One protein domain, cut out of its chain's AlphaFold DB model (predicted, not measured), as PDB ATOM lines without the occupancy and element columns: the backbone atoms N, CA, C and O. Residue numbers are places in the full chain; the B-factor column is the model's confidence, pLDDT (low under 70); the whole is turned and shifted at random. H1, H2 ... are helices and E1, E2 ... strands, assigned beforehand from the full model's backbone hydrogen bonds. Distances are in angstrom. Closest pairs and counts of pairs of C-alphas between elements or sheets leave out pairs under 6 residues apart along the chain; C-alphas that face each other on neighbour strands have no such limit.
ATOM      1  N   VAL A 128     207.878 209.869 144.140       84.00
ATOM      2  CA  VAL A 128     207.507 211.296 144.098       84.00
ATOM      3  C   VAL A 128     206.063 211.498 143.638       84.00
ATOM      4  O   VAL A 128     205.345 212.295 144.235       84.00
ATOM      5  N   LEU A 129     205.582 210.737 142.651       84.94
ATOM      6  CA  LEU A 129     204.202 210.868 142.165       84.94
ATOM      7  C   LEU A 129     203.171 210.508 143.251       84.94
ATOM      8  O   LEU A 129     202.148 211.186 143.371       84.94
ATOM      9  N   ALA A 130     203.464 209.489 144.068       81.06
ATOM     10  CA  ALA A 130     202.659 209.094 145.229       81.06
ATOM     11  C   ALA A 130     202.521 210.238 146.219       81.06
ATOM     12  O   ALA A 130     201.423 210.641 146.617       81.06
ATOM     13  N   ALA A 131     203.686 210.761 146.596       85.00
ATOM     14  CA  ALA A 131     203.825 211.765 147.621       85.00
ATOM     15  C   ALA A 131     203.131 213.056 147.170       85.00
ATOM     16  O   ALA A 131     202.349 213.632 147.923       85.00
ATOM     17  N   VAL A 132     203.328 213.461 145.909       89.81
ATOM     18  CA  VAL A 132     202.704 214.658 145.334       89.81
ATOM     19  C   VAL A 132     201.186 214.512 145.242       89.81
ATOM     20  O   VAL A 132     200.476 215.439 145.633       89.81
ATOM     21  N   ARG A 133     200.657 213.367 144.779       87.19
ATOM     22  CA  ARG A 133     199.200 213.134 144.737       87.19
ATOM     23  C   ARG A 133     198.585 213.177 146.136       87.19
ATOM     24  O   ARG A 133     197.550 213.812 146.320       87.19
ATOM     25  N   THR A 134     199.244 212.568 147.120       86.12
ATOM     26  CA  THR A 134     198.796 212.579 148.522       86.12
ATOM     27  C   THR A 134     198.801 213.994 149.098       86.12
ATOM     28  O   THR A 134     197.800 214.441 149.658       86.12
ATOM     29  N   ALA A 135     199.890 214.744 148.905       88.75
ATOM     30  CA  ALA A 135     199.994 216.124 149.363       88.75
ATOM     31  C   ALA A 135     198.947 217.029 148.695       88.75
ATOM     32  O   ALA A 135     198.255 217.778 149.382       88.75
ATOM     33  N   ALA A 136     198.769 216.924 147.374       90.44
ATOM     34  CA  ALA A 136     197.754 217.677 146.641       90.44
ATOM     35  C   ALA A 136     196.328 217.339 147.116       90.44
ATOM     36  O   ALA A 136     195.495 218.238 147.252       90.44
ATOM     37  N   ALA A 137     196.046 216.070 147.424       86.69
ATOM     38  CA  ALA A 137     194.761 215.649 147.976       86.69
ATOM     39  C   ALA A 137     194.503 216.257 149.365       86.69
ATOM     40  O   ALA A 137     193.426 216.796 149.606       86.69
ATOM     41  N   GLU A 138     195.478 216.242 150.277       87.62
ATOM     42  CA  GLU A 138     195.296 216.859 151.599       87.62
ATOM     43  C   GLU A 138     195.164 218.385 151.523       87.62
ATOM     44  O   GLU A 138     194.319 218.964 152.210       87.62
ATOM     45  N   ILE A 139     195.920 219.047 150.641       90.81
ATOM     46  CA  ILE A 139     195.791 220.492 150.409       90.81
ATOM     47  C   ILE A 139     194.395 220.836 149.868       90.81
ATOM     48  O   ILE A 139     193.749 221.760 150.362       90.81
ATOM     49  N   THR A 140     193.898 220.090 148.879       90.81
ATOM     50  CA  THR A 140     192.566 220.332 148.295       90.81
ATOM     51  C   THR A 140     191.437 220.021 149.274       90.81
ATOM     52  O   THR A 140     190.467 220.774 149.333       90.81
ATOM     53  N   ARG A 141     191.572 218.990 150.117       86.19
ATOM     54  CA  ARG A 141     190.627 218.717 151.216       86.19
ATOM     55  C   ARG A 141     190.611 219.837 152.255       86.19
ATOM     56  O   ARG A 141     189.540 220.197 152.746       86.19
ATOM     57  N   LEU A 142     191.774 220.399 152.592       88.62
ATOM     58  CA  LEU A 142     191.864 221.558 153.481       88.62
ATOM     59  C   LEU A 142     191.152 222.776 152.873       88.62
ATOM     60  O   LEU A 142     190.333 223.393 153.551       88.62
ATOM     61  N   LEU A 143     191.384 223.072 151.589       87.62
ATOM     62  CA  LEU A 143     190.672 224.137 150.869       87.62
ATOM     63  C   LEU A 143     189.154 223.912 150.867       87.62
ATOM     64  O   LEU A 143     188.404 224.829 151.200       87.62
ATOM     65  N   ALA A 144     188.705 222.686 150.589       86.56
ATOM     66  CA  ALA A 144     187.289 222.330 150.601       86.56
ATOM     67  C   ALA A 144     186.658 222.506 151.993       86.56
ATOM     68  O   ALA A 144     185.527 222.972 152.101       86.56
ATOM     69  N   THR A 145     187.407 222.211 153.062       83.62
ATOM     70  CA  THR A 145     186.968 222.449 154.452       83.62
ATOM     71  C   THR A 145     186.778 223.945 154.734       83.62
ATOM     72  O   THR A 145     185.884 224.317 155.488       83.62
ATOM     73  N   CYS A 146     187.564 224.807 154.085       86.06
ATOM     74  CA  CYS A 146     187.402 226.264 154.111       86.06
ATOM     75  C   CYS A 146     186.358 226.788 153.099       86.06
ATOM     76  O   CYS A 146     186.277 227.996 152.881       86.06
ATOM     77  N   GLY A 147     185.593 225.909 152.442       84.38
ATOM     78  CA  GLY A 147     184.577 226.280 151.452       84.38
ATOM     79  C   GLY A 147     185.123 226.661 150.072       84.38
ATOM     80  O   GLY A 147     184.377 227.200 149.260       84.38
ATOM     81  N   GLN A 148     186.400 226.391 149.788       87.38
ATOM     82  CA  GLN A 148     187.046 226.712 148.514       87.38
ATOM     83  C   GLN A 148     187.291 225.433 147.710       87.38
ATOM     84  O   GLN A 148     188.100 224.586 148.084       87.38
ATOM     85  N   LEU A 149     186.597 225.278 146.582       89.81
ATOM     86  CA  LEU A 149     186.753 224.115 145.709       89.81
ATOM     87  C   LEU A 149     187.701 224.463 144.565       89.81
ATOM     88  O   LEU A 149     187.346 225.239 143.678       89.81
ATOM     89  N   LEU A 150     188.913 223.912 144.603       86.56
ATOM     90  CA  LEU A 150     189.915 224.076 143.553       86.56
ATOM     91  C   LEU A 150     190.216 222.720 142.920       86.56
ATOM     92  O   LEU A 150     190.627 221.785 143.607       86.56
ATOM     93  N   HIS A 151     190.033 222.626 141.606       85.25
ATOM     94  CA  HIS A 151     190.391 221.429 140.862       85.25
ATOM     95  C   HIS A 151     191.903 221.403 140.610       85.25
ATOM     96  O   HIS A 151     192.449 222.306 139.972       85.25
ATOM     97  N   VAL A 152     192.567 220.354 141.096       88.94
ATOM     98  CA  VAL A 152     194.010 220.140 140.942       88.94
ATOM     99  C   VAL A 152     194.237 218.834 140.196       88.94
ATOM    100  O   VAL A 152     193.693 217.795 140.565       88.94
ATOM    101  N   ARG A 153     195.070 218.877 139.159       87.06
ATOM    102  CA  ARG A 153     195.485 217.716 138.378       87.06
ATOM    103  C   ARG A 153     196.984 217.496 138.552       87.06
ATOM    104  O   ARG A 153     197.778 218.400 138.317       87.06
ATOM    105  N   VAL A 154     197.351 216.278 138.941       88.25
ATOM    106  CA  VAL A 154     198.746 215.838 139.070       88.25
ATOM    107  C   VAL A 154     199.042 214.832 137.967       88.25
ATOM    108  O   VAL A 154     198.392 213.786 137.885       88.25
ATOM    109  N   THR A 155     200.018 215.146 137.127       85.94
ATOM    110  CA  THR A 155     200.437 214.335 135.978       85.94
ATOM    111  C   THR A 155     201.909 213.971 136.099       85.94
ATOM    112  O   THR A 155     202.678 214.697 136.720       85.94
ATOM    113  N   ALA A 156     202.300 212.840 135.518       84.06
ATOM    114  CA  ALA A 156     203.698 212.476 135.356       84.06
ATOM    115  C   ALA A 156     203.965 212.203 133.880       84.06
ATOM    116  O   ALA A 156     203.322 211.336 133.289       84.06
ATOM    117  N   GLU A 157     204.905 212.938 133.302       80.88
ATOM    118  CA  GLU A 157     205.332 212.779 131.914       80.88
ATOM    119  C   GLU A 157     206.859 212.747 131.881       80.88
ATOM    120  O   GLU A 157     207.516 213.580 132.503       80.88
ATOM    121  N   HIS A 158     207.436 211.760 131.190       77.38
ATOM    122  CA  HIS A 158     208.892 211.606 131.042       77.38
ATOM    123  C   HIS A 158     209.675 211.610 132.373       77.38
ATOM    124  O   HIS A 158     210.786 212.123 132.447       77.38
ATOM    125  N   GLY A 159     209.091 211.060 133.445       70.88
ATOM    126  CA  GLY A 159     209.715 211.013 134.775       70.88
ATOM    127  C   GLY A 159     209.619 212.312 135.585       70.88
ATOM    128  O   GLY A 159     210.047 212.328 136.735       70.88
ATOM    129  N   LYS A 160     209.013 213.374 135.038       82.69
ATOM    130  CA  LYS A 160     208.749 214.633 135.743       82.69
ATOM    131  C   LYS A 160     207.303 214.682 136.221       82.69
ATOM    132  O   LYS A 160     206.379 214.424 135.448       82.69
ATOM    133  N   VAL A 161     207.104 215.023 137.492       88.50
ATOM    134  CA  VAL A 161     205.772 215.215 138.080       88.50
ATOM    135  C   VAL A 161     205.390 216.687 137.974       88.50
ATOM    136  O   VAL A 161     206.157 217.565 138.356       88.50
ATOM    137  N   SER A 162     204.197 216.967 137.460       88.19
ATOM    138  CA  SER A 162     203.661 218.316 137.304       88.19
ATOM    139  C   SER A 162     202.302 218.451 137.984       88.19
ATOM    140  O   SER A 162     201.505 217.512 138.043       88.19
ATOM    141  N   ILE A 163     202.045 219.643 138.518       91.69
ATOM    142  CA  ILE A 163     200.786 220.002 139.169       91.69
ATOM    143  C   ILE A 163     200.166 221.141 138.376       91.69
ATOM    144  O   ILE A 163     200.805 222.161 138.137       91.69
ATOM    145  N   THR A 164     198.910 220.971 137.984       88.88
ATOM    146  CA  THR A 164     198.138 221.965 137.238       88.88
ATOM    147  C   THR A 164     196.823 222.243 137.955       88.88
ATOM    148  O   THR A 164     196.218 221.354 138.552       88.88
ATOM    149  N   TYR A 165     196.391 223.497 137.934       90.12
ATOM    150  CA  TYR A 165     195.142 223.960 138.532       90.12
ATOM    151  C   TYR A 165     194.638 225.188 137.773       90.12
ATOM    152  O   TYR A 165     195.389 225.825 137.036       90.12
ATOM    153  N   ASP A 166     193.360 225.513 137.947       90.44
ATOM    154  CA  ASP A 166     192.740 226.699 137.351       90.44
ATOM    155  C   ASP A 166     193.338 227.976 137.972       90.44
ATOM    156  O   ASP A 166     193.094 228.293 139.140       90.44
ATOM    157  N   ALA A 167     194.171 228.681 137.201       89.19
ATOM    158  CA  ALA A 167     194.882 229.874 137.654       89.19
ATOM    159  C   ALA A 167     193.947 231.058 137.990       89.19
ATOM    160  O   ALA A 167     194.133 231.650 139.059       89.19
ATOM    161  N   PRO A 168     192.928 231.400 137.170       93.38
ATOM    162  CA  PRO A 168     191.904 232.376 137.550       93.38
ATOM    163  C   PRO A 168     191.221 232.071 138.889       93.38
ATOM    164  O   PRO A 168     191.110 232.953 139.746       93.38
ATOM    165  N   MET A 169     190.798 230.822 139.099       90.06
ATOM    166  CA  MET A 169     190.157 230.406 140.351       90.06
ATOM    167  C   MET A 169     191.122 230.473 141.535       90.06
ATOM    168  O   MET A 169     190.758 230.974 142.600       90.06
ATOM    169  N   PHE A 170     192.368 230.036 141.340       93.19
ATOM    170  CA  PHE A 170     193.419 230.144 142.348       93.19
ATOM    171  C   PHE A 170     193.625 231.598 142.792       93.19
ATOM    172  O   PHE A 170     193.601 231.883 143.990       93.19
ATOM    173  N   ALA A 171     193.791 232.525 141.841       94.06
ATOM    174  CA  ALA A 171     194.025 233.939 142.134       94.06
ATOM    175  C   ALA A 171     192.847 234.559 142.896       94.06
ATOM    176  O   ALA A 171     193.043 235.255 143.892       94.06
ATOM    177  N   ARG A 172     191.611 234.238 142.489       94.88
ATOM    178  CA  ARG A 172     190.400 234.690 143.182       94.88
ATOM    179  C   ARG A 172     190.374 234.231 144.641       94.88
ATOM    180  O   ARG A 172     190.107 235.043 145.530       94.88
ATOM    181  N   TYR A 173     190.662 232.955 144.897       94.56
ATOM    182  CA  TYR A 173     190.711 232.412 146.255       94.56
ATOM    183  C   TYR A 173     191.843 233.025 147.083       94.56
ATOM    184  O   TYR A 173     191.640 233.330 148.257       94.56
ATOM    185  N   GLU A 174     193.011 233.266 146.480       95.38
ATOM    186  CA  GLU A 174     194.147 233.913 147.144       95.38
ATOM    187  C   GLU A 174     193.799 235.343 147.579       95.38
ATOM    188  O   GLU A 174     194.003 235.699 148.745       95.38
ATOM    189  N   THR A 175     193.204 236.143 146.690       96.12
ATOM    190  CA  THR A 175     192.751 237.504 147.008       96.12
ATOM    191  C   THR A 175     191.690 237.497 148.109       96.12
ATOM    192  O   THR A 175     191.825 238.218 149.100       96.12
ATOM    193  N   GLN A 176     190.662 236.651 147.986       94.75
ATOM    194  CA  GLN A 176     189.570 236.574 148.959       94.75
ATOM    195  C   GLN A 176     190.059 236.133 150.345       94.75
ATOM    196  O   GLN A 176     189.688 236.736 151.355       94.75
ATOM    197  N   ALA A 177     190.898 235.096 150.410       94.75
ATOM    198  CA  ALA A 177     191.436 234.592 151.667       94.75
ATOM    199  C   ALA A 177     192.377 235.611 152.323       94.75
ATOM    200  O   ALA A 177     192.316 235.814 153.533       94.75
ATOM    201  N   THR A 178     193.201 236.308 151.538       95.62
ATOM    202  CA  THR A 178     194.095 237.354 152.056       95.62
ATOM    203  C   THR A 178     193.305 238.527 152.631       95.62
ATOM    204  O   THR A 178     193.576 238.951 153.755       95.62
ATOM    205  N   TYR A 179     192.280 238.996 151.915       95.94
ATOM    206  CA  TYR A 179     191.391 240.053 152.395       95.94
ATOM    207  C   TYR A 179     190.660 239.637 153.681       95.94
ATOM    208  O   TYR A 179     190.712 240.337 154.691       95.94
ATOM    209  N   THR A 180     190.045 238.451 153.688       93.88
ATOM    210  CA  THR A 180     189.308 237.937 154.856       93.88
ATOM    211  C   THR A 180     190.229 237.763 156.061       93.88
ATOM    212  O   THR A 180     189.857 238.097 157.180       93.88
ATOM    213  N   ARG A 181     191.464 237.305 155.855       94.50
ATOM    214  CA  ARG A 181     192.457 237.176 156.926       94.50
ATOM    215  C   ARG A 181     192.845 238.526 157.542       94.50
ATOM    216  O   ARG A 181     193.115 238.580 158.742       94.50
ATOM    217  N   ALA A 182     192.913 239.582 156.733       93.81
ATOM    218  CA  ALA A 182     193.284 240.920 157.185       93.81
ATOM    219  C   ALA A 182     192.134 241.652 157.896       93.81
ATOM    220  O   ALA A 182     192.390 242.429 158.812       93.81
ATOM    221  N   HIS A 183     190.883 241.402 157.491       94.94
ATOM    222  CA  HIS A 183     189.737 242.218 157.908       94.94
ATOM    223  C   HIS A 183     188.677 241.488 158.741       94.94
ATOM    224  O   HIS A 183     187.900 242.144 159.430       94.94
ATOM    225  N   ALA A 184     188.610 240.157 158.696       92.44
ATOM    226  CA  ALA A 184     187.669 239.400 159.514       92.44
ATOM    227  C   ALA A 184     188.248 239.094 160.900       92.44
ATOM    228  O   ALA A 184     189.456 239.149 161.125       92.44
ATOM    229  N   THR A 185     187.374 238.695 161.822       90.75
ATOM    230  CA  THR A 185     187.739 238.272 163.180       90.75
ATOM    231  C   THR A 185     187.192 236.883 163.493       90.75
ATOM    232  O   THR A 185     186.202 236.437 162.908       90.75
ATOM    233  N   GLY A 186     187.802 236.199 164.462       88.56
ATOM    234  CA  GLY A 186     187.321 234.905 164.947       88.56
ATOM    235  C   GLY A 186     187.430 233.802 163.890       88.56
ATOM    236  O   GLY A 186     188.456 233.662 163.228       88.56
ATOM    237  N   ARG A 187     186.366 233.005 163.729       87.88
ATOM    238  CA  ARG A 187     186.376 231.801 162.879       87.88
ATOM    239  C   ARG A 187     186.706 232.099 161.414       87.88
ATOM    240  O   ARG A 187     187.531 231.403 160.834       87.88
ATOM    241  N   ALA A 188     186.135 233.162 160.850       87.19
ATOM    242  CA  ALA A 188     186.378 233.542 159.458       87.19
ATOM    243  C   ALA A 188     187.853 233.911 159.206       87.19
ATOM    244  O   ALA A 188     188.428 233.534 158.187       87.19
ATOM    245  N   GLN A 189     188.501 234.587 160.160       92.44
ATOM    246  CA  GLN A 189     189.926 234.922 160.075       92.44
ATOM    247  C   GLN A 189     190.819 233.673 160.147       92.44
ATOM    248  O   GLN A 189     191.838 233.570 159.454       92.44
ATOM    249  N   GLN A 190     190.433 232.713 160.990       90.25
ATOM    250  CA  GLN A 190     191.143 231.451 161.155       90.25
ATOM    251  C   GLN A 190     191.027 230.571 159.898       90.25
ATOM    252  O   GLN A 190     192.047 230.112 159.385       90.25
ATOM    253  N   GLU A 191     189.818 230.392 159.354       91.25
ATOM    254  CA  GLU A 191     189.574 229.674 158.091       91.25
ATOM    255  C   GLU A 191     190.343 230.313 156.927       91.25
ATOM    256  O   GLU A 191     191.026 229.621 156.167       91.25
ATOM    257  N   ALA A 192     190.342 231.647 156.846       93.12
ATOM    258  CA  ALA A 192     191.123 232.385 155.860       93.12
ATOM    259  C   ALA A 192     192.639 232.162 156.015       93.12
ATOM    260  O   ALA A 192     193.349 232.017 155.021       93.12
ATOM    261  N   SER A 193     193.147 232.064 157.248       94.06
ATOM    262  CA  SER A 193     194.563 231.764 157.510       94.06
ATOM    263  C   SER A 193     194.961 230.371 157.018       94.06
ATOM    264  O   SER A 193     196.019 230.221 156.404       94.06
ATOM    265  N   TYR A 194     194.103 229.368 157.223       93.56
ATOM    266  CA  TYR A 194     194.316 228.027 156.678       93.56
ATOM    267  C   TYR A 194     194.218 227.996 155.154       93.56
ATOM    268  O   TYR A 194     195.035 227.341 154.514       93.56
ATOM    269  N   CYS A 195     193.285 228.748 154.567       93.81
ATOM    270  CA  CYS A 195     193.169 228.861 153.118       93.81
ATOM    271  C   CYS A 195     194.438 229.466 152.492       93.81
ATOM    272  O   CYS A 195     194.977 228.911 151.537       93.81
ATOM    273  N   VAL A 196     194.978 230.552 153.064       95.56
ATOM    274  CA  VAL A 196     196.245 231.153 152.604       95.56
ATOM    275  C   VAL A 196     197.407 230.162 152.724       95.56
ATOM    276  O   VAL A 196     198.226 230.056 151.811       95.56
ATOM    277  N   ALA A 197     197.486 229.418 153.832       93.25
ATOM    278  CA  ALA A 197     198.519 228.402 154.012       93.25
ATOM    279  C   ALA A 197     198.397 227.272 152.973       93.25
ATOM    280  O   ALA A 197     199.401 226.887 152.382       93.25
ATOM    281  N   ALA A 198     197.181 226.793 152.701       93.19
ATOM    282  CA  ALA A 198     196.917 225.740 151.726       93.19
ATOM    283  C   ALA A 198     197.284 226.161 150.293       93.19
ATOM    284  O   ALA A 198     197.983 225.425 149.599       93.19
ATOM    285  N   LEU A 199     196.891 227.368 149.866       94.88
ATOM    286  CA  LEU A 199     197.245 227.908 148.545       94.88
ATOM    287  C   LEU A 199     198.762 228.077 148.392       94.88
ATOM    288  O   LEU A 199     199.330 227.717 147.361       94.88
ATOM    289  N   ARG A 200     199.446 228.549 149.444       94.81
ATOM    290  CA  ARG A 200     200.913 228.642 149.460       94.81
ATOM    291  C   ARG A 200     201.570 227.267 149.354       94.81
ATOM    292  O   ARG A 200     202.512 227.108 148.582       94.81
ATOM    293  N   SER A 201     201.068 226.281 150.098       93.88
ATOM    294  CA  SER A 201     201.527 224.893 150.011       93.88
ATOM    295  C   SER A 201     201.330 224.329 148.607       93.88
ATOM    296  O   SER A 201     202.234 223.677 148.102       93.88
ATOM    297  N   LEU A 202     200.207 224.621 147.938       92.88
ATOM    298  CA  LEU A 202     199.967 224.172 146.564       92.88
ATOM    299  C   LEU A 202     200.970 224.773 145.570       92.88
ATOM    300  O   LEU A 202     201.461 224.061 144.699       92.88
ATOM    301  N   ARG A 203     201.308 226.062 145.720       92.38
ATOM    302  CA  ARG A 203     202.337 226.723 144.899       92.38
ATOM    303  C   ARG A 203     203.715 226.089 145.128       92.38
ATOM    304  O   ARG A 203     204.353 225.683 144.165       92.38
ATOM    305  N   ARG A 204     204.116 225.902 146.392       92.25
ATOM    306  CA  ARG A 204     205.378 225.230 146.759       92.25
ATOM    307  C   ARG A 204     205.429 223.777 146.282       92.25
ATOM    308  O   ARG A 204     206.485 223.290 145.901       92.25
ATOM    309  N   MET A 205     204.298 223.074 146.266       91.31
ATOM    310  CA  MET A 205     204.236 221.692 145.790       91.31
ATOM    311  C   MET A 205     204.638 221.550 144.318       91.31
ATOM    312  O   MET A 205     205.177 220.508 143.958       91.31
ATOM    313  N   ALA A 206     204.427 222.573 143.483       85.06
ATOM    314  CA  ALA A 206     204.901 222.553 142.099       85.06
ATOM    315  C   ALA A 206     206.440 222.569 142.017       85.06
ATOM    316  O   ALA A 206     207.008 221.873 141.183       85.06
ATOM    317  N   GLU A 207     207.106 223.300 142.915       87.75
ATOM    318  CA  GLU A 207     208.573 223.349 143.020       87.75
ATOM    319  C   GLU A 207     209.132 222.031 143.583       87.75
ATOM    320  O   GLU A 207     210.087 221.470 143.050       87.75
ATOM    321  N   LEU A 208     208.495 221.489 144.629       88.88
ATOM    322  CA  LEU A 208     208.902 220.224 145.257       88.88
ATOM    323  C   LEU A 208     208.702 219.008 144.345       88.88
ATOM    324  O   LEU A 208     209.469 218.048 144.415       88.88
ATOM    325  N   ALA A 209     207.677 219.038 143.491       87.25
ATOM    326  CA  ALA A 209     207.442 217.993 142.500       87.25
ATOM    327  C   ALA A 209     208.579 217.906 141.468       87.25
ATOM    328  O   ALA A 209     208.858 216.811 140.982       87.25
ATOM    329  N   ASP A 210     209.248 219.027 141.172       84.56
ATOM    330  CA  ASP A 210     210.385 219.076 140.245       84.56
ATOM    331  C   ASP A 210     211.697 218.637 140.914       84.56
ATOM    332  O   ASP A 210     212.504 217.940 140.308       84.56
ATOM    333  N   SER A 211     211.901 218.994 142.189       85.00
ATOM    334  CA  SER A 211     213.108 218.612 142.939       85.00
ATOM    335  C   SER A 211     213.091 217.171 143.458       85.00
ATOM    336  O   SER A 211     214.143 216.615 143.766       85.00
ATOM    337  N   GLY A 212     211.908 216.563 143.593       82.25
ATOM    338  CA  GLY A 212     211.754 215.212 144.132       82.25
ATOM    339  C   GLY A 212     212.034 215.098 145.635       82.25
ATOM    340  O   GLY A 212     212.288 213.998 146.123       82.25
ATOM    341  N   ALA A 213     211.982 216.206 146.383       87.06
ATOM    342  CA  ALA A 213     212.242 216.245 147.824       87.06
ATOM    343  C   ALA A 213     211.122 215.562 148.643       87.06
ATOM    344  O   ALA A 213     210.234 216.213 149.198       87.06
ATOM    345  N   LEU A 214     211.158 214.226 148.714       85.12
ATOM    346  CA  LEU A 214     210.109 213.386 149.311       85.12
ATOM    347  C   LEU A 214     209.746 213.768 150.750       85.12
ATOM    348  O   LEU A 214     208.560 213.856 151.075       85.12
ATOM    349  N   ASP A 215     210.734 214.027 151.604       83.31
ATOM    350  CA  ASP A 215     210.490 214.350 153.015       83.31
ATOM    351  C   ASP A 215     209.719 215.661 153.184       83.31
ATOM    352  O   ASP A 215     208.810 215.753 154.017       83.31
ATOM    353  N   GLU A 216     210.031 216.659 152.356       88.19
ATOM    354  CA  GLU A 216     209.317 217.933 152.339       88.19
ATOM    355  C   GLU A 216     207.885 217.756 151.836       88.19
ATOM    356  O   GLU A 216     206.954 218.296 152.435       88.19
ATOM    357  N   ILE A 217     207.690 216.946 150.791       87.81
ATOM    358  CA  ILE A 217     206.364 216.640 150.246       87.81
ATOM    359  C   ILE A 217     205.486 215.963 151.309       87.81
ATOM    360  O   ILE A 217     204.352 216.389 151.550       87.81
ATOM    361  N   TYR A 218     206.010 214.951 152.006       84.75
ATOM    362  CA  TYR A 218     205.286 214.314 153.107       84.75
ATOM    363  C   TYR A 218     205.065 215.263 154.290       84.75
ATOM    364  O   TYR A 218     204.025 215.199 154.949       84.75
ATOM    365  N   GLY A 219     206.009 216.169 154.556       84.19
ATOM    366  CA  GLY A 219     205.848 217.238 155.539       84.19
ATOM    367  C   GLY A 219     204.647 218.134 155.231       84.19
ATOM    368  O   GLY A 219     203.837 218.402 156.121       84.19
ATOM    369  N   VAL A 220     204.482 218.532 153.967       89.31
ATOM    370  CA  VAL A 220     203.338 219.329 153.501       89.31
ATOM    371  C   VAL A 220     202.020 218.563 153.635       89.31
ATOM    372  O   VAL A 220     201.032 219.137 154.108       89.31
ATOM    373  N   ALA A 221     201.996 217.275 153.272       86.50
ATOM    374  CA  ALA A 221     200.810 216.428 153.416       86.50
ATOM    375  C   ALA A 221     200.353 216.346 154.884       86.50
ATOM    376  O   ALA A 221     199.216 216.701 155.197       86.50
ATOM    377  N   ARG A 222     201.268 215.994 155.801       84.94
ATOM    378  CA  ARG A 222     200.984 215.905 157.245       84.94
ATOM    379  C   ARG A 222     200.538 217.238 157.840       84.94
ATOM    380  O   ARG A 222     199.623 217.277 158.658       84.94
ATOM    381  N   ALA A 223     201.170 218.342 157.439       87.81
ATOM    382  CA  ALA A 223     200.789 219.672 157.912       87.81
ATOM    383  C   ALA A 223     199.367 220.055 157.464       87.81
ATOM    384  O   ALA A 223     198.606 220.624 158.252       87.81
ATOM    385  N   SER A 224     199.000 219.715 156.225       86.88
ATOM    386  CA  SER A 224     197.672 219.984 155.661       86.88
ATOM    387  C   SER A 224     196.592 219.126 156.324       86.88
ATOM    388  O   SER A 224     195.545 219.647 156.709       86.88
ATOM    389  N   GLU A 225     196.877 217.843 156.557       85.25
ATOM    390  CA  GLU A 225     196.008 216.940 157.313       85.25
ATOM    391  C   GLU A 225     195.790 217.436 158.750       85.25
ATOM    392  O   GLU A 225     194.653 217.555 159.208       85.25
ATOM    393  N   ALA A 226     196.863 217.797 159.460       83.19
ATOM    394  CA  ALA A 226     196.769 218.307 160.826       83.19
ATOM    395  C   ALA A 226     195.948 219.607 160.900       83.19
ATOM    396  O   ALA A 226     195.144 219.788 161.817       83.19
ATOM    397  N   ALA A 227     196.117 220.514 159.931       86.38
ATOM    398  CA  ALA A 227     195.321 221.733 159.826       86.38
ATOM    399  C   ALA A 227     193.835 221.434 159.567       86.38
ATOM    400  O   ALA A 227     192.970 222.007 160.234       86.38
ATOM    401  N   ARG A 228     193.539 220.496 158.660       87.38
ATOM    402  CA  ARG A 228     192.173 220.049 158.361       87.38
ATOM    403  C   ARG A 228     191.504 219.439 159.589       87.38
ATOM    404  O   ARG A 228     190.379 219.808 159.912       87.38
ATOM    405  N   SER A 229     192.202 218.564 160.306       84.88
ATOM    406  CA  SER A 229     191.699 217.943 161.536       84.88
ATOM    407  C   SER A 229     191.405 218.977 162.625       84.88
ATOM    408  O   SER A 229     190.378 218.883 163.295       84.88
ATOM    409  N   ARG A 230     192.239 220.020 162.762       87.00
ATOM    410  CA  ARG A 230     191.971 221.138 163.686       87.00
ATOM    411  C   ARG A 230     190.712 221.912 163.310       87.00
ATOM    412  O   ARG A 230     189.934 222.225 164.200       87.00
ATOM    413  N   LEU A 231     190.505 222.203 162.024       82.38
ATOM    414  CA  LEU A 231     189.292 222.875 161.541       82.38
ATOM    415  C   LEU A 231     188.036 222.025 161.756       82.38
ATOM    416  O   LEU A 231     187.022 222.543 162.217       82.38
ATOM    417  N   ALA A 232     188.111 220.726 161.463       79.31
ATOM    418  CA  ALA A 232     186.999 219.793 161.632       79.31
ATOM    419  C   ALA A 232     186.608 219.593 163.107       79.31
ATOM    420  O   ALA A 232     185.438 219.368 163.407       79.31
ATOM    421  N   ALA A 233     187.568 219.706 164.028       80.75
ATOM    422  CA  ALA A 233     187.332 219.599 165.465       80.75
ATOM    423  C   ALA A 233     186.675 220.849 166.083       80.75
ATOM    424  O   ALA A 233     186.275 220.803 167.247       80.75
ATOM    425  N   ILE A 234     186.552 221.964 165.347       75.81
ATOM    426  CA  ILE A 234     185.870 223.164 165.848       75.81
ATOM    427  C   ILE A 234     184.368 222.859 165.935       75.81
ATOM    428  O   ILE A 234     183.740 222.652 164.893       75.81
TER     429      ILE A 234
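What this domain is: This is residues 128 to 234 of the 241 residues of an uncharacterized protein of Nonomuraea maritima (UniProt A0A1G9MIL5). Three long helices, H1, H3 and H4, stand side by side in a triangular bundle, while H2 packs at a slant on residues 188 to 199 of H3. A small strand hairpin, E1 and E2, packs on residues of H1 and on the later part of H3. The printed part has 107 residues, with four named helices and two named strands in the order H1, E1, E2, H2, H3, H4; the sheet, order E1 - E2, is antiparallel, and the class is mostly helix. The whole is compact, with a radius of gyration of the C-alphas of 13.7 A, yet elongated in outline, 46 by 29 by 17 A.

How they stand to each other: Start with H1, residues 128 to 145, and look for H3, residues 187 to 211, and H4, residues 214 to 232; these three form an up-and-down bundle, each running against the one before it in the chain. H1 and H3 touch at a shallow tilt of 15 degrees, opposite ways, closest at the C-alphas of Ile 139 and Ala 198, 5.5 A apart. H1 and H4 touch at a shallow tilt of 19 degrees, the same way; their closest C-alphas, of Ala 135 and Ala 221, are 4.1 A apart. Next find E1, residues 152 to 157, and E2, residues 160 to 165, a hairpin with N 153 and O 164 within hydrogen-bond range at 2.8 A. The closest C-alphas of H1 and E1, those of Arg 133 and Val 154, are 6.3 A apart; those of E2 and H3, Val 161 and Ala 209, are 5.5 A apart. H2, residues 167 to 183, forms a helical hairpin with H3, the hub: they touch at a steep tilt of 40 degrees, opposite ways, closest at the C-alphas of Arg 181 and Gln 189, 4.6 A. H3 and H4, also a helical hairpin, touch at a shallow tilt of 16 degrees, closest at the C-alphas of Leu 208 and Ile 217, 6.6 A. H2 is apart from H1 and from H4. Every O i to N i+4 pair is within hydrogen-bond range in H1, H2 and H4; in H3 18 of 21 are.

Where its parts are: Find C-alpha 128 at (207.507, 211.296, 144.098); from there H1 runs 25.6 A to C-alpha 145. E1 covers 16.2 A, E2 16.7 A and H2 24.3 A. H3, the longest helix, goes from C-alpha 187 at (186.376, 231.801, 162.879) over 35.9 A, with a kink of 29 degrees near residue 204. H4 runs 27.0 A to C-alpha 232 at (186.999, 219.793, 161.632).

The domain as a whole: The two C-alphas farthest apart, of His 158 and Thr 185, are 46.8 A apart. The printed part has no cut and no long link; the link from H1 to E1 is short and the others are tight. The mean pLDDT of the printed part of this model is 88.5, and no printed residue is under 70.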